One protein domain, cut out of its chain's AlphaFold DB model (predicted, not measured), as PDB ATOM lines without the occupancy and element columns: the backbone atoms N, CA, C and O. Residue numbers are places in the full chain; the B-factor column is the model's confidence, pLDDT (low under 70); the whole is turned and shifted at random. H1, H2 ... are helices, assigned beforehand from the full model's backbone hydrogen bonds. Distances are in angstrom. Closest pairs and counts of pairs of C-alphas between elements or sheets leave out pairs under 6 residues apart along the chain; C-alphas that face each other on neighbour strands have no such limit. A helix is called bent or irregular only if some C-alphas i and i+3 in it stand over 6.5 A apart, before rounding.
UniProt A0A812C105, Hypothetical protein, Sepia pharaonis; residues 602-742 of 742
ATOM      1  N   PHE A 602     -30.540  42.670  12.150       47.19
ATOM      2  CA  PHE A 602     -29.276  43.204  11.642       47.19
ATOM      3  C   PHE A 602     -28.083  42.731  12.484       47.19
ATOM      4  O   PHE A 602     -27.058  42.329  11.937       47.19
ATOM      5  N   SER A 603     -28.236  42.690  13.810       46.09
ATOM      6  CA  SER A 603     -27.241  42.146  14.741       46.09
ATOM      7  C   SER A 603     -27.005  40.651  14.514       46.09
ATOM      8  O   SER A 603     -25.853  40.222  14.455       46.09
ATOM      9  N   PHE A 604     -28.067  39.869  14.299       52.22
ATOM     10  CA  PHE A 604     -27.965  38.450  13.959       52.22
ATOM     11  C   PHE A 604     -27.227  38.245  12.631       52.22
ATOM     12  O   PHE A 604     -26.284  37.458  12.566       52.22
ATOM     13  N   SER A 605     -27.583  39.013  11.598       47.56
ATOM     14  CA  SER A 605     -26.936  38.960  10.280       47.56
ATOM     15  C   SER A 605     -25.454  39.348  10.355       47.56
ATOM     16  O   SER A 605     -24.600  38.683   9.768       47.56
ATOM     17  N   PHE A 606     -25.120  40.380  11.136       51.34
ATOM     18  CA  PHE A 606     -23.746  40.833  11.338       51.34
ATOM     19  C   PHE A 606     -22.919  39.847  12.179       51.34
ATOM     20  O   PHE A 606     -21.765  39.569  11.855       51.34
ATOM     21  N   SER A 607     -23.504  39.261  13.227       51.69
ATOM     22  CA  SER A 607     -22.869  38.217  14.044       51.69
ATOM     23  C   SER A 607     -22.635  36.931  13.248       51.69
ATOM     24  O   SER A 607     -21.584  36.297  13.384       51.69
ATOM     25  N   PHE A 608     -23.579  36.567  12.378       59.19
ATOM     26  CA  PHE A 608     -23.432  35.453  11.447       59.19
ATOM     27  C   PHE A 608     -22.293  35.716  10.454       59.19
ATOM     28  O   PHE A 608     -21.408  34.876  10.296       59.19
ATOM     29  N   PHE A 609     -22.235  36.917   9.866       55.28
ATOM     30  CA  PHE A 609     -21.166  37.310   8.944       55.28
ATOM     31  C   PHE A 609     -19.785  37.362   9.620       55.28
ATOM     32  O   PHE A 609     -18.793  36.908   9.053       55.28
ATOM     33  N   ARG A 610     -19.708  37.849  10.865       55.56
ATOM     34  CA  ARG A 610     -18.469  37.865  11.658       55.56
ATOM     35  C   ARG A 610     -17.990  36.455  12.001       55.56
ATOM     36  O   ARG A 610     -16.805  36.166  11.853       55.56
ATOM     37  N   SER A 611     -18.899  35.580  12.426       61.91
ATOM     38  CA  SER A 611     -18.592  34.166  12.685       61.91
ATOM     39  C   SER A 611     -18.145  33.449  11.408       61.91
ATOM     40  O   SER A 611     -17.229  32.633  11.450       61.91
ATOM     41  N   PHE A 612     -18.730  33.805  10.262       62.56
ATOM     42  CA  PHE A 612     -18.344  33.283   8.954       62.56
ATOM     43  C   PHE A 612     -16.943  33.738   8.523       62.56
ATOM     44  O   PHE A 612     -16.143  32.905   8.107       62.56
ATOM     45  N   LEU A 613     -16.612  35.024   8.680       61.41
ATOM     46  CA  LEU A 613     -15.262  35.546   8.425       61.41
ATOM     47  C   LEU A 613     -14.212  34.927   9.352       61.41
ATOM     48  O   LEU A 613     -13.081  34.678   8.945       61.41
ATOM     49  N   PHE A 614     -14.581  34.656  10.602       60.00
ATOM     50  CA  PHE A 614     -13.697  33.989  11.549       60.00
ATOM     51  C   PHE A 614     -13.469  32.517  11.174       60.00
ATOM     52  O   PHE A 614     -12.336  32.042  11.189       60.00
ATOM     53  N   LEU A 615     -14.524  31.806  10.764       59.62
ATOM     54  CA  LEU A 615     -14.424  30.423  10.300       59.62
ATOM     55  C   LEU A 615     -13.637  30.314   8.986       59.62
ATOM     56  O   LEU A 615     -12.816  29.411   8.846       59.62
ATOM     57  N   SER A 616     -13.842  31.238   8.043       58.28
ATOM     58  CA  SER A 616     -13.079  31.274   6.792       58.28
ATOM     59  C   SER A 616     -11.603  31.585   7.044       58.28
ATOM     60  O   SER A 616     -10.748  30.979   6.405       58.28
ATOM     61  N   PHE A 617     -11.293  32.436   8.026       66.06
ATOM     62  CA  PHE A 617      -9.922  32.704   8.457       66.06
ATOM     63  C   PHE A 617      -9.264  31.481   9.117       66.06
ATOM     64  O   PHE A 617      -8.126  31.153   8.791       66.06
ATOM     65  N   ILE A 618      -9.979  30.755   9.985       65.94
ATOM     66  CA  ILE A 618      -9.486  29.498  10.579       65.94
ATOM     67  C   ILE A 618      -9.248  28.441   9.496       65.94
ATOM     68  O   ILE A 618      -8.206  27.787   9.493       65.94
ATOM     69  N   LEU A 619     -10.180  28.289   8.552       57.06
ATOM     70  CA  LEU A 619     -10.045  27.348   7.436       57.06
ATOM     71  C   LEU A 619      -8.900  27.733   6.492       57.06
ATOM     72  O   LEU A 619      -8.205  26.849   5.998       57.06
ATOM     73  N   PHE A 620      -8.665  29.027   6.275       60.69
ATOM     74  CA  PHE A 620      -7.515  29.531   5.522       60.69
ATOM     75  C   PHE A 620      -6.190  29.262   6.252       60.69
ATOM     76  O   PHE A 620      -5.213  28.847   5.634       60.69
ATOM     77  N   TYR A 621      -6.161  29.424   7.577       58.47
ATOM     78  CA  TYR A 621      -4.988  29.122   8.397       58.47
ATOM     79  C   TYR A 621      -4.656  27.618   8.406       58.47
ATOM     80  O   TYR A 621      -3.496  27.240   8.256       58.47
ATOM     81  N   PHE A 622      -5.670  26.750   8.497       51.94
ATOM     82  CA  PHE A 622      -5.487  25.299   8.382       51.94
ATOM     83  C   PHE A 622      -5.120  24.855   6.955       51.94
ATOM     84  O   PHE A 622      -4.302  23.948   6.806       51.94
ATOM     85  N   SER A 623      -5.640  25.505   5.903       49.59
ATOM     86  CA  SER A 623      -5.283  25.169   4.512       49.59
ATOM     87  C   SER A 623      -3.818  25.475   4.185       49.59
ATOM     88  O   SER A 623      -3.210  24.760   3.385       49.59
ATOM     89  N   PHE A 624      -3.225  26.466   4.858       56.50
ATOM     90  CA  PHE A 624      -1.800  26.784   4.750       56.50
ATOM     91  C   PHE A 624      -0.901  25.677   5.331       56.50
ATOM     92  O   PHE A 624       0.238  25.515   4.900       56.50
ATOM     93  N   LEU A 625      -1.416  24.881   6.274       53.59
ATOM     94  CA  LEU A 625      -0.664  23.843   6.988       53.59
ATOM     95  C   LEU A 625      -0.766  22.447   6.336       53.59
ATOM     96  O   LEU A 625       0.037  21.570   6.642       53.59
ATOM     97  N   SER A 626      -1.703  22.234   5.402       51.09
ATOM     98  CA  SER A 626      -1.951  20.933   4.746       51.09
ATOM     99  C   SER A 626      -2.226  21.060   3.237       51.09
ATOM    100  O   SER A 626      -3.181  20.487   2.703       51.09
ATOM    101  N   PHE A 627      -1.399  21.839   2.539       51.66
ATOM    102  CA  PHE A 627      -1.651  22.325   1.174       51.66
ATOM    103  C   PHE A 627      -1.842  21.226   0.101       51.66
ATOM    104  O   PHE A 627      -2.519  21.459  -0.897       51.66
ATOM    105  N   SER A 628      -1.312  20.011   0.294       57.34
ATOM    106  CA  SER A 628      -1.373  18.940  -0.719       57.34
ATOM    107  C   SER A 628      -2.654  18.096  -0.696       57.34
ATOM    108  O   SER A 628      -3.065  17.607  -1.745       57.34
ATOM    109  N   PHE A 629      -3.325  17.958   0.453       56.81
ATOM    110  CA  PHE A 629      -4.565  17.171   0.574       56.81
ATOM    111  C   PHE A 629      -5.834  18.033   0.628       56.81
ATOM    112  O   PHE A 629      -6.918  17.559   0.292       56.81
ATOM    113  N   TYR A 630      -5.718  19.307   1.015       58.94
ATOM    114  CA  TYR A 630      -6.883  20.163   1.252       58.94
ATOM    115  C   TYR A 630      -7.390  20.883  -0.003       58.94
ATOM    116  O   TYR A 630      -8.587  21.142  -0.117       58.94
ATOM    117  N   LEU A 631      -6.514  21.186  -0.968       69.81
ATOM    118  CA  LEU A 631      -6.898  21.919  -2.180       69.81
ATOM    119  C   LEU A 631      -7.965  21.178  -3.018       69.81
ATOM    120  O   LEU A 631      -8.957  21.815  -3.382       69.81
ATOM    121  N   PRO A 632      -7.853  19.855  -3.273       71.31
ATOM    122  CA  PRO A 632      -8.890  19.117  -3.993       71.31
ATOM    123  C   PRO A 632     -10.196  19.051  -3.195       71.31
ATOM    124  O   PRO A 632     -11.268  19.235  -3.758       71.31
ATOM    125  N   PHE A 633     -10.128  18.861  -1.876       71.06
ATOM    126  CA  PHE A 633     -11.315  18.833  -1.019       71.06
ATOM    127  C   PHE A 633     -12.068  20.174  -1.038       71.06
ATOM    128  O   PHE A 633     -13.289  20.212  -1.193       71.06
ATOM    129  N   VAL A 634     -11.349  21.294  -0.957       75.00
ATOM    130  CA  VAL A 634     -11.961  22.628  -0.999       75.00
ATOM    131  C   VAL A 634     -12.558  22.931  -2.377       75.00
ATOM    132  O   VAL A 634     -13.688  23.417  -2.455       75.00
ATOM    133  N   LEU A 635     -11.854  22.608  -3.465       71.81
ATOM    134  CA  LEU A 635     -12.342  22.861  -4.826       71.81
ATOM    135  C   LEU A 635     -13.521  21.963  -5.220       71.81
ATOM    136  O   LEU A 635     -14.479  22.458  -5.809       71.81
ATOM    137  N   PHE A 636     -13.476  20.669  -4.893       68.81
ATOM    138  CA  PHE A 636     -14.492  19.710  -5.338       68.81
ATOM    139  C   PHE A 636     -15.693  19.584  -4.401       68.81
ATOM    140  O   PHE A 636     -16.771  19.235  -4.873       68.81
ATOM    141  N   PHE A 637     -15.551  19.874  -3.104       66.31
ATOM    142  CA  PHE A 637     -16.663  19.767  -2.152       66.31
ATOM    143  C   PHE A 637     -17.109  21.119  -1.607       66.31
ATOM    144  O   PHE A 637     -18.297  21.435  -1.653       66.31
ATOM    145  N   VAL A 638     -16.181  21.930  -1.104       75.56
ATOM    146  CA  VAL A 638     -16.534  23.152  -0.366       75.56
ATOM    147  C   VAL A 638     -17.071  24.238  -1.303       75.56
ATOM    148  O   VAL A 638     -18.093  24.855  -1.007       75.56
ATOM    149  N   LEU A 639     -16.440  24.441  -2.461       74.50
ATOM    150  CA  LEU A 639     -16.852  25.461  -3.429       74.50
ATOM    151  C   LEU A 639     -18.251  25.205  -4.040       74.50
ATOM    152  O   LEU A 639     -19.093  26.104  -3.954       74.50
ATOM    153  N   PRO A 640     -18.565  24.019  -4.609       74.25
ATOM    154  CA  PRO A 640     -19.912  23.742  -5.110       74.25
ATOM    155  C   PRO A 640     -20.960  23.697  -3.993       74.25
ATOM    156  O   PRO A 640     -22.094  24.119  -4.223       74.25
ATOM    157  N   PHE A 641     -20.595  23.282  -2.772       76.88
ATOM    158  CA  PHE A 641     -21.479  23.393  -1.609       76.88
ATOM    159  C   PHE A 641     -21.854  24.849  -1.319       76.88
ATOM    160  O   PHE A 641     -23.039  25.160  -1.218       76.88
ATOM    161  N   PHE A 642     -20.875  25.757  -1.243       75.88
ATOM    162  CA  PHE A 642     -21.159  27.174  -1.025       75.88
ATOM    163  C   PHE A 642     -21.965  27.772  -2.172       75.88
ATOM    164  O   PHE A 642     -22.896  28.529  -1.919       75.88
ATOM    165  N   HIS A 643     -21.676  27.399  -3.418       74.31
ATOM    166  CA  HIS A 643     -22.449  27.883  -4.554       74.31
ATOM    167  C   HIS A 643     -23.919  27.436  -4.478       74.31
ATOM    168  O   HIS A 643     -24.815  28.257  -4.690       74.31
ATOM    169  N   LEU A 644     -24.190  26.170  -4.152       74.19
ATOM    170  CA  LEU A 644     -25.554  25.661  -3.973       74.19
ATOM    171  C   LEU A 644     -26.240  26.294  -2.759       74.19
ATOM    172  O   LEU A 644     -27.406  26.680  -2.843       74.19
ATOM    173  N   PHE A 645     -25.507  26.469  -1.658       76.06
ATOM    174  CA  PHE A 645     -26.001  27.129  -0.456       76.06
ATOM    175  C   PHE A 645     -26.399  28.581  -0.740       76.06
ATOM    176  O   PHE A 645     -27.536  28.959  -0.468       76.06
ATOM    177  N   PHE A 646     -25.530  29.378  -1.368       74.75
ATOM    178  CA  PHE A 646     -25.842  30.762  -1.726       74.75
ATOM    179  C   PHE A 646     -26.978  30.851  -2.744       74.75
ATOM    180  O   PHE A 646     -27.866  31.681  -2.570       74.75
ATOM    181  N   LEU A 647     -27.016  29.981  -3.760       74.19
ATOM    182  CA  LEU A 647     -28.121  29.953  -4.722       74.19
ATOM    183  C   LEU A 647     -29.457  29.654  -4.019       74.19
ATOM    184  O   LEU A 647     -30.443  30.350  -4.254       74.19
ATOM    185  N   SER A 648     -29.475  28.674  -3.108       71.12
ATOM    186  CA  SER A 648     -30.665  28.342  -2.315       71.12
ATOM    187  C   SER A 648     -31.069  29.480  -1.373       71.12
ATOM    188  O   SER A 648     -32.253  29.794  -1.263       71.12
ATOM    189  N   PHE A 649     -30.095  30.166  -0.770       75.50
ATOM    190  CA  PHE A 649     -30.320  31.315   0.099       75.50
ATOM    191  C   PHE A 649     -30.915  32.497  -0.673       75.50
ATOM    192  O   PHE A 649     -31.916  33.065  -0.242       75.50
ATOM    193  N   PHE A 650     -30.367  32.830  -1.846       75.88
ATOM    194  CA  PHE A 650     -30.918  33.873  -2.709       75.88
ATOM    195  C   PHE A 650     -32.321  33.519  -3.193       75.88
ATOM    196  O   PHE A 650     -33.203  34.376  -3.165       75.88
ATOM    197  N   HIS A 651     -32.566  32.266  -3.579       75.06
ATOM    198  CA  HIS A 651     -33.897  31.851  -4.012       75.06
ATOM    199  C   HIS A 651     -34.916  31.932  -2.866       75.06
ATOM    200  O   HIS A 651     -36.022  32.435  -3.061       75.06
ATOM    201  N   CYS A 652     -34.510  31.553  -1.651       75.50
ATOM    202  CA  CYS A 652     -35.319  31.698  -0.446       75.50
ATOM    203  C   CYS A 652     -35.566  33.176  -0.090       75.50
ATOM    204  O   CYS A 652     -36.673  33.533   0.310       75.50
ATOM    205  N   HIS A 653     -34.577  34.053  -0.287       76.56
ATOM    206  CA  HIS A 653     -34.710  35.493  -0.063       76.56
ATOM    207  C   HIS A 653     -35.660  36.156  -1.073       76.56
ATOM    208  O   HIS A 653     -36.535  36.927  -0.680       76.56
ATOM    209  N   PHE A 654     -35.554  35.821  -2.363       74.75
ATOM    210  CA  PHE A 654     -36.490  36.300  -3.387       74.75
ATOM    211  C   PHE A 654     -37.909  35.777  -3.157       74.75
ATOM    212  O   PHE A 654     -38.865  36.543  -3.276       74.75
ATOM    213  N   PHE A 655     -38.053  34.506  -2.774       79.19
ATOM    214  CA  PHE A 655     -39.345  33.942  -2.388       79.19
ATOM    215  C   PHE A 655     -39.933  34.676  -1.177       79.19
ATOM    216  O   PHE A 655     -41.108  35.036  -1.193       79.19
ATOM    217  N   PHE A 656     -39.109  34.975  -0.166       77.31
ATOM    218  CA  PHE A 656     -39.521  35.745   1.006       77.31
ATOM    219  C   PHE A 656     -39.978  37.162   0.638       77.31
ATOM    220  O   PHE A 656     -41.037  37.588   1.090       77.31
ATOM    221  N   LEU A 657     -39.238  37.881  -0.212       78.19
ATOM    222  CA  LEU A 657     -39.613  39.226  -0.672       78.19
ATOM    223  C   LEU A 657     -40.912  39.222  -1.489       78.19
ATOM    224  O   LEU A 657     -41.795  40.049  -1.255       78.19
ATOM    225  N   TRP A 658     -41.049  38.279  -2.424       86.12
ATOM    226  CA  TRP A 658     -42.261  38.128  -3.228       86.12
ATOM    227  C   TRP A 658     -43.474  37.816  -2.345       86.12
ATOM    228  O   TRP A 658     -44.500  38.495  -2.442       86.12
ATOM    229  N   PHE A 659     -43.326  36.869  -1.416       77.06
ATOM    230  CA  PHE A 659     -44.365  36.512  -0.459       77.06
ATOM    231  C   PHE A 659     -44.707  37.667   0.488       77.06
ATOM    232  O   PHE A 659     -45.882  37.918   0.740       77.06
ATOM    233  N   PHE A 660     -43.714  38.415   0.979       79.50
ATOM    234  CA  PHE A 660     -43.948  39.583   1.829       79.50
ATOM    235  C   PHE A 660     -44.781  40.642   1.097       79.50
ATOM    236  O   PHE A 660     -45.706  41.205   1.680       79.50
ATOM    237  N   SER A 661     -44.531  40.857  -0.199       77.75
ATOM    238  CA  SER A 661     -45.370  41.749  -1.011       77.75
ATOM    239  C   SER A 661     -46.819  41.252  -1.105       77.75
ATOM    240  O   SER A 661     -47.752  42.032  -0.911       77.75
ATOM    241  N   PHE A 662     -47.020  39.945  -1.304       81.19
ATOM    242  CA  PHE A 662     -48.348  39.334  -1.342       81.19
ATOM    243  C   PHE A 662     -49.058  39.451   0.013       81.19
ATOM    244  O   PHE A 662     -50.240  39.785   0.067       81.19
ATOM    245  N   PHE A 663     -48.328  39.248   1.110       81.19
ATOM    246  CA  PHE A 663     -48.834  39.374   2.474       81.19
ATOM    247  C   PHE A 663     -49.316  40.799   2.774       81.19
ATOM    248  O   PHE A 663     -50.409  40.976   3.310       81.19
ATOM    249  N   VAL A 664     -48.554  41.820   2.369       83.56
ATOM    250  CA  VAL A 664     -48.958  43.230   2.516       83.56
ATOM    251  C   VAL A 664     -50.233  43.527   1.720       83.56
ATOM    252  O   VAL A 664     -51.151  44.153   2.251       83.56
ATOM    253  N   ILE A 665     -50.329  43.039   0.478       84.44
ATOM    254  CA  ILE A 665     -51.524  43.213  -0.365       84.44
ATOM    255  C   ILE A 665     -52.738  42.512   0.259       84.44
ATOM    256  O   ILE A 665     -53.814  43.106   0.339       84.44
ATOM    257  N   PHE A 666     -52.566  41.281   0.744       85.25
ATOM    258  CA  PHE A 666     -53.621  40.528   1.419       85.25
ATOM    259  C   PHE A 666     -54.143  41.278   2.649       85.25
ATOM    260  O   PHE A 666     -55.353  41.413   2.812       85.25
ATOM    261  N   PHE A 667     -53.254  41.829   3.478       83.31
ATOM    262  CA  PHE A 667     -53.641  42.603   4.659       83.31
ATOM    263  C   PHE A 667     -54.368  43.902   4.329       83.31
ATOM    264  O   PHE A 667     -55.335  44.253   5.006       83.31
ATOM    265  N   LEU A 668     -53.938  44.603   3.280       84.12
ATOM    266  CA  LEU A 668     -54.644  45.779   2.779       84.12
ATOM    267  C   LEU A 668     -56.063  45.409   2.344       84.12
ATOM    268  O   LEU A 668     -57.022  46.041   2.788       84.12
ATOM    269  N   LEU A 669     -56.212  44.342   1.559       84.06
ATOM    270  CA  LEU A 669     -57.513  43.872   1.085       84.06
ATOM    271  C   LEU A 669     -58.407  43.389   2.238       84.06
ATOM    272  O   LEU A 669     -59.602  43.675   2.266       84.06
ATOM    273  N   LEU A 670     -57.811  42.723   3.227       82.88
ATOM    274  CA  LEU A 670     -58.486  42.281   4.439       82.88
ATOM    275  C   LEU A 670     -58.971  43.459   5.285       82.88
ATOM    276  O   LEU A 670     -60.112  43.455   5.737       82.88
ATOM    277  N   SER A 671     -58.132  44.478   5.476       84.62
ATOM    278  CA  SER A 671     -58.489  45.686   6.228       84.62
ATOM    279  C   SER A 671     -59.631  46.448   5.558       84.62
ATOM    280  O   SER A 671     -60.562  46.892   6.230       84.62
ATOM    281  N   PHE A 672     -59.608  46.512   4.225       88.75
ATOM    282  CA  PHE A 672     -60.677  47.094   3.428       88.75
ATOM    283  C   PHE A 672     -61.980  46.302   3.590       88.75
ATOM    284  O   PHE A 672     -63.021  46.886   3.888       88.75
ATOM    285  N   PHE A 673     -61.920  44.971   3.474       85.62
ATOM    286  CA  PHE A 673     -63.089  44.109   3.642       85.62
ATOM    287  C   PHE A 673     -63.666  44.194   5.058       85.62
ATOM    288  O   PHE A 673     -64.875  44.334   5.223       85.62
ATOM    289  N   LEU A 674     -62.814  44.175   6.085       80.69
ATOM    290  CA  LEU A 674     -63.248  44.289   7.473       80.69
ATOM    291  C   LEU A 674     -63.914  45.647   7.728       80.69
ATOM    292  O   LEU A 674     -64.978  45.694   8.341       80.69
ATOM    293  N   SER A 675     -63.333  46.736   7.211       84.75
ATOM    294  CA  SER A 675     -63.920  48.079   7.293       84.75
ATOM    295  C   SER A 675     -65.278  48.145   6.595       84.75
ATOM    296  O   SER A 675     -66.210  48.753   7.123       84.75
ATOM    297  N   PHE A 676     -65.410  47.507   5.431       87.56
ATOM    298  CA  PHE A 676     -66.672  47.432   4.701       87.56
ATOM    299  C   PHE A 676     -67.735  46.671   5.505       87.56
ATOM    300  O   PHE A 676     -68.821  47.198   5.738       87.56
ATOM    301  N   VAL A 677     -67.404  45.483   6.015       83.56
ATOM    302  CA  VAL A 677     -68.308  44.659   6.835       83.56
ATOM    303  C   VAL A 677     -68.726  45.387   8.118       83.56
ATOM    304  O   VAL A 677     -69.911  45.409   8.453       83.56
ATOM    305  N   LEU A 678     -67.786  46.042   8.804       81.25
ATOM    306  CA  LEU A 678     -68.064  46.871   9.982       81.25
ATOM    307  C   LEU A 678     -69.027  48.015   9.653       81.25
ATOM    308  O   LEU A 678     -70.003  48.216  10.374       81.25
ATOM    309  N   SER A 679     -68.792  48.730   8.549       84.50
ATOM    310  CA  SER A 679     -69.669  49.824   8.117       84.50
ATOM    311  C   SER A 679     -71.077  49.338   7.756       84.50
ATOM    312  O   SER A 679     -72.063  49.984   8.109       84.50
ATOM    313  N   PHE A 680     -71.182  48.157   7.141       86.25
ATOM    314  CA  PHE A 680     -72.449  47.535   6.773       86.25
ATOM    315  C   PHE A 680     -73.263  47.112   8.004       86.25
ATOM    316  O   PHE A 680     -74.446  47.435   8.108       86.25
ATOM    317  N   PHE A 681     -72.633  46.449   8.979       83.69
ATOM    318  CA  PHE A 681     -73.316  46.056  10.216       83.69
ATOM    319  C   PHE A 681     -73.664  47.247  11.110       83.69
ATOM    320  O   PHE A 681     -74.699  47.214  11.782       83.69
ATOM    321  N   PHE A 682     -72.850  48.308  11.089       82.31
ATOM    322  CA  PHE A 682     -73.177  49.566  11.758       82.31
ATOM    323  C   PHE A 682     -74.438  50.202  11.159       82.31
ATOM    324  O   PHE A 682     -75.326  50.608  11.906       82.31
ATOM    325  N   LEU A 683     -74.571  50.203   9.827       85.06
ATOM    326  CA  LEU A 683     -75.757  50.712   9.130       85.06
ATOM    327  C   LEU A 683     -77.037  49.926   9.480       85.06
ATOM    328  O   LEU A 683     -78.120  50.500   9.533       85.06
ATOM    329  N   LEU A 684     -76.913  48.622   9.742       86.50
ATOM    330  CA  LEU A 684     -78.030  47.740  10.103       86.50
ATOM    331  C   LEU A 684     -78.381  47.743  11.601       86.50
ATOM    332  O   LEU A 684     -79.315  47.053  12.004       86.50
ATOM    333  N   GLY A 685     -77.642  48.472  12.447       86.62
ATOM    334  CA  GLY A 685     -77.874  48.496  13.897       86.62
ATOM    335  C   GLY A 685     -77.541  47.179  14.619       86.62
ATOM    336  O   GLY A 685     -77.925  46.990  15.772       86.62
ATOM    337  N   LEU A 686     -76.807  46.264  13.975       82.06
ATOM    338  CA  LEU A 686     -76.472  44.932  14.498       82.06
ATOM    339  C   LEU A 686     -75.142  44.947  15.269       82.06
ATOM    340  O   LEU A 686     -74.196  44.224  14.948       82.06
ATOM    341  N   SER A 687     -75.061  45.768  16.316       77.00
ATOM    342  CA  SER A 687     -73.836  45.935  17.115       77.00
ATOM    343  C   SER A 687     -73.350  44.636  17.781       77.00
ATOM    344  O   SER A 687     -72.152  44.477  18.013       77.00
ATOM    345  N   PHE A 688     -74.242  43.668  18.017       77.75
ATOM    346  CA  PHE A 688     -73.898  42.382  18.635       77.75
ATOM    347  C   PHE A 688     -73.141  41.413  17.708       77.75
ATOM    348  O   PHE A 688     -72.545  40.454  18.194       77.75
ATOM    349  N   VAL A 689     -73.135  41.640  16.387       81.31
ATOM    350  CA  VAL A 689     -72.486  40.744  15.405       81.31
ATOM    351  C   VAL A 689     -70.982  41.037  15.271       81.31
ATOM    352  O   VAL A 689     -70.194  40.149  14.937       81.31
ATOM    353  N   CYS A 690     -70.551  42.257  15.610       78.44
ATOM    354  CA  CYS A 690     -69.152  42.684  15.511       78.44
ATOM    355  C   CYS A 690     -68.159  41.834  16.327       78.44
ATOM    356  O   CYS A 690     -67.152  41.412  15.756       78.44
ATOM    357  N   PRO A 691     -68.398  41.525  17.619       81.12
ATOM    358  CA  PRO A 691     -67.455  40.742  18.421       81.12
ATOM    359  C   PRO A 691     -67.230  39.334  17.863       81.12
ATOM    360  O   PRO A 691     -66.107  38.835  17.877       81.12
ATOM    361  N   PHE A 692     -68.285  38.709  17.328       81.81
ATOM    362  CA  PHE A 692     -68.203  37.381  16.726       81.81
ATOM    363  C   PHE A 692     -67.348  37.388  15.453       81.81
ATOM    364  O   PHE A 692     -66.467  36.542  15.303       81.81
ATOM    365  N   PHE A 693     -67.544  38.373  14.571       80.94
ATOM    366  CA  PHE A 693     -66.727  38.518  13.361       80.94
ATOM    367  C   PHE A 693     -65.257  38.795  13.677       80.94
ATOM    368  O   PHE A 693     -64.381  38.216  13.036       80.94
ATOM    369  N   ILE A 694     -64.983  39.636  14.677       81.31
ATOM    370  CA  ILE A 694     -63.614  39.913  15.129       81.31
ATOM    371  C   ILE A 694     -62.968  38.628  15.657       81.31
ATOM    372  O   ILE A 694     -61.860  38.291  15.246       81.31
ATOM    373  N   TYR A 695     -63.671  37.873  16.507       84.44
ATOM    374  CA  TYR A 695     -63.155  36.618  17.053       84.44
ATOM    375  C   TYR A 695     -62.881  35.577  15.959       84.44
ATOM    376  O   TYR A 695     -61.805  34.978  15.931       84.44
ATOM    377  N   PHE A 696     -63.814  35.407  15.019       85.94
ATOM    378  CA  PHE A 696     -63.648  34.509  13.878       85.94
ATOM    379  C   PHE A 696     -62.432  34.895  13.022       85.94
ATOM    380  O   PHE A 696     -61.618  34.031  12.690       85.94
ATOM    381  N   PHE A 697     -62.255  36.186  12.721       81.31
ATOM    382  CA  PHE A 697     -61.101  36.661  11.958       81.31
ATOM    383  C   PHE A 697     -59.779  36.481  12.703       81.31
ATOM    384  O   PHE A 697     -58.794  36.074  12.087       81.31
ATOM    385  N   CYS A 698     -59.744  36.731  14.013       84.31
ATOM    386  CA  CYS A 698     -58.556  36.483  14.829       84.31
ATOM    387  C   CYS A 698     -58.178  34.996  14.847       84.31
ATOM    388  O   CYS A 698     -57.001  34.671  14.683       84.31
ATOM    389  N   LEU A 699     -59.154  34.093  14.997       87.75
ATOM    390  CA  LEU A 699     -58.919  32.647  14.972       87.75
ATOM    391  C   LEU A 699     -58.417  32.186  13.596       87.75
ATOM    392  O   LEU A 699     -57.427  31.459  13.506       87.75
ATOM    393  N   PHE A 700     -59.072  32.638  12.523       87.44
ATOM    394  CA  PHE A 700     -58.658  32.344  11.153       87.44
ATOM    395  C   PHE A 700     -57.236  32.844  10.881       87.44
ATOM    396  O   PHE A 700     -56.414  32.111  10.333       87.44
ATOM    397  N   PHE A 701     -56.918  34.064  11.317       83.00
ATOM    398  CA  PHE A 701     -55.591  34.640  11.158       83.00
ATOM    399  C   PHE A 701     -54.524  33.860  11.939       83.00
ATOM    400  O   PHE A 701     -53.466  33.562  11.391       83.00
ATOM    401  N   LEU A 702     -54.811  33.465  13.182       85.94
ATOM    402  CA  LEU A 702     -53.907  32.639  13.982       85.94
ATOM    403  C   LEU A 702     -53.618  31.293  13.298       85.94
ATOM    404  O   LEU A 702     -52.457  30.897  13.189       85.94
ATOM    405  N   LEU A 703     -54.656  30.613  12.801       89.44
ATOM    406  CA  LEU A 703     -54.519  29.345  12.077       89.44
ATOM    407  C   LEU A 703     -53.731  29.515  10.773       89.44
ATOM    408  O   LEU A 703     -52.894  28.674  10.446       89.44
ATOM    409  N   PHE A 704     -53.956  30.616  10.055       86.75
ATOM    410  CA  PHE A 704     -53.209  30.950   8.846       86.75
ATOM    411  C   PHE A 704     -51.722  31.181   9.141       86.75
ATOM    412  O   PHE A 704     -50.871  30.595   8.472       86.75
ATOM    413  N   VAL A 705     -51.394  31.971  10.171       83.88
ATOM    414  CA  VAL A 705     -50.003  32.215  10.586       83.88
ATOM    415  C   VAL A 705     -49.333  30.922  11.038       83.88
ATOM    416  O   VAL A 705     -48.199  30.663  10.645       83.88
ATOM    417  N   LEU A 706     -50.022  30.082  11.814       83.44
ATOM    418  CA  LEU A 706     -49.473  28.806  12.271       83.44
ATOM    419  C   LEU A 706     -49.191  27.860  11.094       83.44
ATOM    420  O   LEU A 706     -48.090  27.323  10.988       83.44
ATOM    421  N   SER A 707     -50.151  27.717  10.174       84.88
ATOM    422  CA  SER A 707     -49.988  26.940   8.939       84.88
ATOM    423  C   SER A 707     -48.810  27.451   8.105       84.88
ATOM    424  O   SER A 707     -47.996  26.670   7.615       84.88
ATOM    425  N   PHE A 708     -48.657  28.773   8.018       80.69
ATOM    426  CA  PHE A 708     -47.565  29.402   7.290       80.69
ATOM    427  C   PHE A 708     -46.193  29.166   7.936       80.69
ATOM    428  O   PHE A 708     -45.241  28.814   7.240       80.69
ATOM    429  N   VAL A 709     -46.084  29.298   9.261       83.88
ATOM    430  CA  VAL A 709     -44.848  28.991   9.998       83.88
ATOM    431  C   VAL A 709     -44.464  27.523   9.799       83.88
ATOM    432  O   VAL A 709     -43.297  27.228   9.535       83.88
ATOM    433  N   CYS A 710     -45.435  26.606   9.830       85.38
ATOM    434  CA  CYS A 710     -45.201  25.198   9.511       85.38
ATOM    435  C   CYS A 710     -44.744  25.000   8.056       85.38
ATOM    436  O   CYS A 710     -43.795  24.253   7.821       85.38
ATOM    437  N   PHE A 711     -45.362  25.688   7.089       83.81
ATOM    438  CA  PHE A 711     -44.995  25.610   5.673       83.81
ATOM    439  C   PHE A 711     -43.581  26.139   5.391       83.81
ATOM    440  O   PHE A 711     -42.884  25.574   4.555       83.81
ATOM    441  N   LEU A 712     -43.131  27.182   6.097       78.81
ATOM    442  CA  LEU A 712     -41.761  27.702   5.994       78.81
ATOM    443  C   LEU A 712     -40.729  26.785   6.659       78.81
ATOM    444  O   LEU A 712     -39.643  26.577   6.118       78.81
ATOM    445  N   LEU A 713     -41.050  26.244   7.836       83.25
ATOM    446  CA  LEU A 713     -40.120  25.412   8.599       83.25
ATOM    447  C   LEU A 713     -39.946  24.019   7.985       83.25
ATOM    448  O   LEU A 713     -38.842  23.480   8.016       83.25
ATOM    449  N   LEU A 714     -40.996  23.437   7.404       86.50
ATOM    450  CA  LEU A 714     -40.960  22.082   6.848       86.50
ATOM    451  C   LEU A 714     -39.855  21.866   5.787       86.50
ATOM    452  O   LEU A 714     -39.063  20.938   5.962       86.50
ATOM    453  N   PRO A 715     -39.728  22.681   4.720       80.56
ATOM    454  CA  PRO A 715     -38.661  22.514   3.738       80.56
ATOM    455  C   PRO A 715     -37.280  22.765   4.348       80.56
ATOM    456  O   PRO A 715     -36.339  22.064   3.987       80.56
ATOM    457  N   PHE A 716     -37.150  23.685   5.309       78.44
ATOM    458  CA  PHE A 716     -35.886  23.905   6.016       78.44
ATOM    459  C   PHE A 716     -35.462  22.663   6.812       78.44
ATOM    460  O   PHE A 716     -34.322  22.214   6.688       78.44
ATOM    461  N   PHE A 717     -36.383  22.050   7.561       81.12
ATOM    462  CA  PHE A 717     -36.118  20.808   8.291       81.12
ATOM    463  C   PHE A 717     -35.814  19.634   7.357       81.12
ATOM    464  O   PHE A 717     -34.894  18.865   7.638       81.12
ATOM    465  N   LEU A 718     -36.527  19.502   6.235       82.25
ATOM    466  CA  LEU A 718     -36.262  18.458   5.239       82.25
ATOM    467  C   LEU A 718     -34.884  18.625   4.585       82.25
ATOM    468  O   LEU A 718     -34.163  17.643   4.402       82.25
ATOM    469  N   LEU A 719     -34.493  19.861   4.272       80.56
ATOM    470  CA  LEU A 719     -33.194  20.172   3.678       80.56
ATOM    471  C   LEU A 719     -32.066  19.951   4.695       80.56
ATOM    472  O   LEU A 719     -31.052  19.344   4.352       80.56
ATOM    473  N   PHE A 720     -32.280  20.329   5.958       82.88
ATOM    474  CA  PHE A 720     -31.359  20.040   7.058       82.88
ATOM    475  C   PHE A 720     -31.171  18.532   7.276       82.88
ATOM    476  O   PHE A 720     -30.037  18.065   7.361       82.88
ATOM    477  N   PHE A 721     -32.253  17.746   7.295       83.62
ATOM    478  CA  PHE A 721     -32.170  16.287   7.428       83.62
ATOM    479  C   PHE A 721     -31.479  15.624   6.232       83.62
ATOM    480  O   PHE A 721     -30.653  14.729   6.416       83.62
ATOM    481  N   SER A 722     -31.788  16.068   5.010       82.38
ATOM    482  CA  SER A 722     -31.133  15.581   3.789       82.38
ATOM    483  C   SER A 722     -29.632  15.880   3.803       82.38
ATOM    484  O   SER A 722     -28.811  14.994   3.545       82.38
ATOM    485  N   PHE A 723     -29.261  17.100   4.198       82.75
ATOM    486  CA  PHE A 723     -27.870  17.502   4.370       82.75
ATOM    487  C   PHE A 723     -27.168  16.660   5.436       82.75
ATOM    488  O   PHE A 723     -26.106  16.108   5.161       82.75
ATOM    489  N   PHE A 724     -27.769  16.507   6.618       83.62
ATOM    490  CA  PHE A 724     -27.187  15.726   7.707       83.62
ATOM    491  C   PHE A 724     -26.960  14.269   7.287       83.62
ATOM    492  O   PHE A 724     -25.892  13.714   7.533       83.62
ATOM    493  N   ARG A 725     -27.914  13.670   6.563       86.44
ATOM    494  CA  ARG A 725     -27.770  12.318   6.006       86.44
ATOM    495  C   ARG A 725     -26.613  12.223   5.007       86.44
ATOM    496  O   ARG A 725     -25.826  11.282   5.086       86.44
ATOM    497  N   SER A 726     -26.502  13.178   4.083       82.81
ATOM    498  CA  SER A 726     -25.421  13.215   3.087       82.81
ATOM    499  C   SER A 726     -24.051  13.423   3.739       82.81
ATOM    500  O   SER A 726     -23.103  12.704   3.432       82.81
ATOM    501  N   PHE A 727     -23.969  14.337   4.708       84.69
ATOM    502  CA  PHE A 727     -22.758  14.631   5.469       84.69
ATOM    503  C   PHE A 727     -22.284  13.427   6.288       84.69
ATOM    504  O   PHE A 727     -21.114  13.062   6.228       84.69
ATOM    505  N   VAL A 728     -23.188  12.761   7.015       85.38
ATOM    506  CA  VAL A 728     -22.842  11.549   7.772       85.38
ATOM    507  C   VAL A 728     -22.402  10.429   6.828       85.38
ATOM    508  O   VAL A 728     -21.421   9.745   7.113       85.38
ATOM    509  N   SER A 729     -23.063  10.266   5.676       81.19
ATOM    510  CA  SER A 729     -22.669   9.265   4.679       81.19
ATOM    511  C   SER A 729     -21.298   9.553   4.067       81.19
ATOM    512  O   SER A 729     -20.523   8.616   3.881       81.19
ATOM    513  N   SER A 730     -20.983  10.810   3.740       79.12
ATOM    514  CA  SER A 730     -19.683  11.165   3.160       79.12
ATOM    515  C   SER A 730     -18.558  11.057   4.185       79.12
ATOM    516  O   SER A 730     -17.468  10.614   3.831       79.12
ATOM    517  N   LEU A 731     -18.832  11.399   5.448       82.31
ATOM    518  CA  LEU A 731     -17.880  11.293   6.550       82.31
ATOM    519  C   LEU A 731     -17.583   9.833   6.908       82.31
ATOM    520  O   LEU A 731     -16.429   9.480   7.117       82.31
ATOM    521  N   LEU A 732     -18.598   8.963   6.915       84.69
ATOM    522  CA  LEU A 732     -18.386   7.520   7.052       84.69
ATOM    523  C   LEU A 732     -17.574   6.977   5.871       84.69
ATOM    524  O   LEU A 732     -16.593   6.268   6.083       84.69
ATOM    525  N   LEU A 733     -17.925   7.339   4.633       79.31
ATOM    526  CA  LEU A 733     -17.207   6.859   3.452       79.31
ATOM    527  C   LEU A 733     -15.738   7.307   3.457       79.31
ATOM    528  O   LEU A 733     -14.864   6.487   3.200       79.31
ATOM    529  N   SER A 734     -15.451   8.571   3.785       78.62
ATOM    530  CA  SER A 734     -14.078   9.091   3.835       78.62
ATOM    531  C   SER A 734     -13.258   8.502   4.981       78.62
ATOM    532  O   SER A 734     -12.047   8.349   4.836       78.62
ATOM    533  N   PHE A 735     -13.904   8.132   6.090       82.88
ATOM    534  CA  PHE A 735     -13.242   7.462   7.203       82.88
ATOM    535  C   PHE A 735     -12.933   5.991   6.891       82.88
ATOM    536  O   PHE A 735     -11.874   5.505   7.274       82.88
ATOM    537  N   PHE A 736     -13.821   5.286   6.179       80.06
ATOM    538  CA  PHE A 736     -13.657   3.858   5.883       80.06
ATOM    539  C   PHE A 736     -12.871   3.558   4.600       80.06
ATOM    540  O   PHE A 736     -12.196   2.532   4.554       80.06
ATOM    541  N   LEU A 737     -12.895   4.420   3.575       78.31
ATOM    542  CA  LEU A 737     -12.166   4.180   2.317       78.31
ATOM    543  C   LEU A 737     -10.664   3.874   2.516       78.31
ATOM    544  O   LEU A 737     -10.178   2.936   1.885       78.31
ATOM    545  N   PRO A 738      -9.931   4.590   3.397       76.38
ATOM    546  CA  PRO A 738      -8.515   4.322   3.647       76.38
ATOM    547  C   PRO A 738      -8.248   2.949   4.277       76.38
ATOM    548  O   PRO A 738      -7.186   2.373   4.058       76.38
ATOM    549  N   PHE A 739      -9.210   2.413   5.037       71.31
ATOM    550  CA  PHE A 739      -9.104   1.091   5.662       71.31
ATOM    551  C   PHE A 739      -9.327  -0.062   4.679       71.31
ATOM    552  O   PHE A 739      -8.868  -1.163   4.950       71.31
ATOM    553  N   PHE A 740     -10.007   0.177   3.554       68.00
ATOM    554  CA  PHE A 740     -10.194  -0.824   2.494       68.00
ATOM    555  C   PHE A 740      -9.132  -0.747   1.388       68.00
ATOM    556  O   PHE A 740      -9.089  -1.619   0.524       68.00
ATOM    557  N   SER A 741      -8.297   0.298   1.382       55.97
ATOM    558  CA  SER A 741      -7.162   0.437   0.458       55.97
ATOM    559  C   SER A 741      -5.839  -0.138   0.992       55.97
ATOM    560  O   SER A 741      -4.823  -0.032   0.307       55.97
ATOM    561  N   PHE A 742      -5.856  -0.712   2.196       44.28
ATOM    562  CA  PHE A 742      -4.802  -1.546   2.785       44.28
ATOM    563  C   PHE A 742      -5.275  -2.998   2.801       44.28
ATOM    564  O   PHE A 742      -4.412  -3.886   2.616       44.28
TER     565      PHE A 742
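AT A GLANCE: This is residues 602 to 742 of the 742 residues of the protein "Hypothetical protein" of Sepia pharaonis (UniProt A0A812C105). Two very long helices, H2 and H3, make an extended helical hairpin that closes at one end, where they touch beside their tight link, and the shorter helix H1 folds back near the first residues of H2 at the other end. The shape is a loose zigzag of three nearly antiparallel helices, with few contacts and with long stretches of the helices standing free. The printed part has 141 residues, with three named helices in the order H1, H2, H3 and no named strand; the class is all helix. The whole is extended, a rod with a radius of gyration of the C-alphas of 25.9 A and spans of 88 by 32 by 20 A.

HOW THE PARTS SIT: The longest helix is H2, residues 627 to 683, which has a kink of 37 degrees near residue 634. H2 touches H3, residues 687 to 740, and the two form a helical hairpin. Their closest C-alphas, those of Phe 681 and Ser 687, are 6.9 A apart. Their lines stand at a shallow tilt of 8 degrees, opposite ways. H2 touches H3 with residues 678 to 681 alone, and H3 touches H2 with residues 687 to 690 alone; their centres are 14.1 A apart. H1, residues 602 to 625, is close to H2 but not clearly touching, with 2 pairs of C-alphas within 8 A. The closest, those of Ser 623 and Tyr 630, are 6.2 A apart. H1 and H2 run opposite ways at a shallow tilt of 8 degrees. H1 and H3 are apart. Of the O i to N i+4 pairs, 19 of 20 in H1, 48 of 53 in H2 and 44 of 50 in H3 are within hydrogen-bond range.

IN THESE COORDINATES: H2 runs 79.8 A from C-alpha 627 at (-1.651, 22.325, 1.174) to C-alpha 683 at (-75.757, 50.712, 9.130). It is only just irregular: C-alphas 629 and 632 are 6.6 A apart. H3 is 80.3 A long and ends with C-alpha 740 at (-10.194, -0.824, 2.494). It too is only just irregular: C-alphas 735 and 738 are 6.7 A apart. H1 is 34.9 A long and begins with C-alpha 602 at (-29.276, 43.204, 11.642).

THE WHOLE: The two C-alphas farthest apart, those of Gly 685 and Phe 742, are 89.3 A apart. The printed part has no cut and ends at residue 742, the chain's last residue. Both links, H1 to H2 and H2 to H3, are tight, and no link is long. Mean pLDDT of the printed part is 75.1; residues 602 to 631, 636 to 637 and 740 to 742 are under 70.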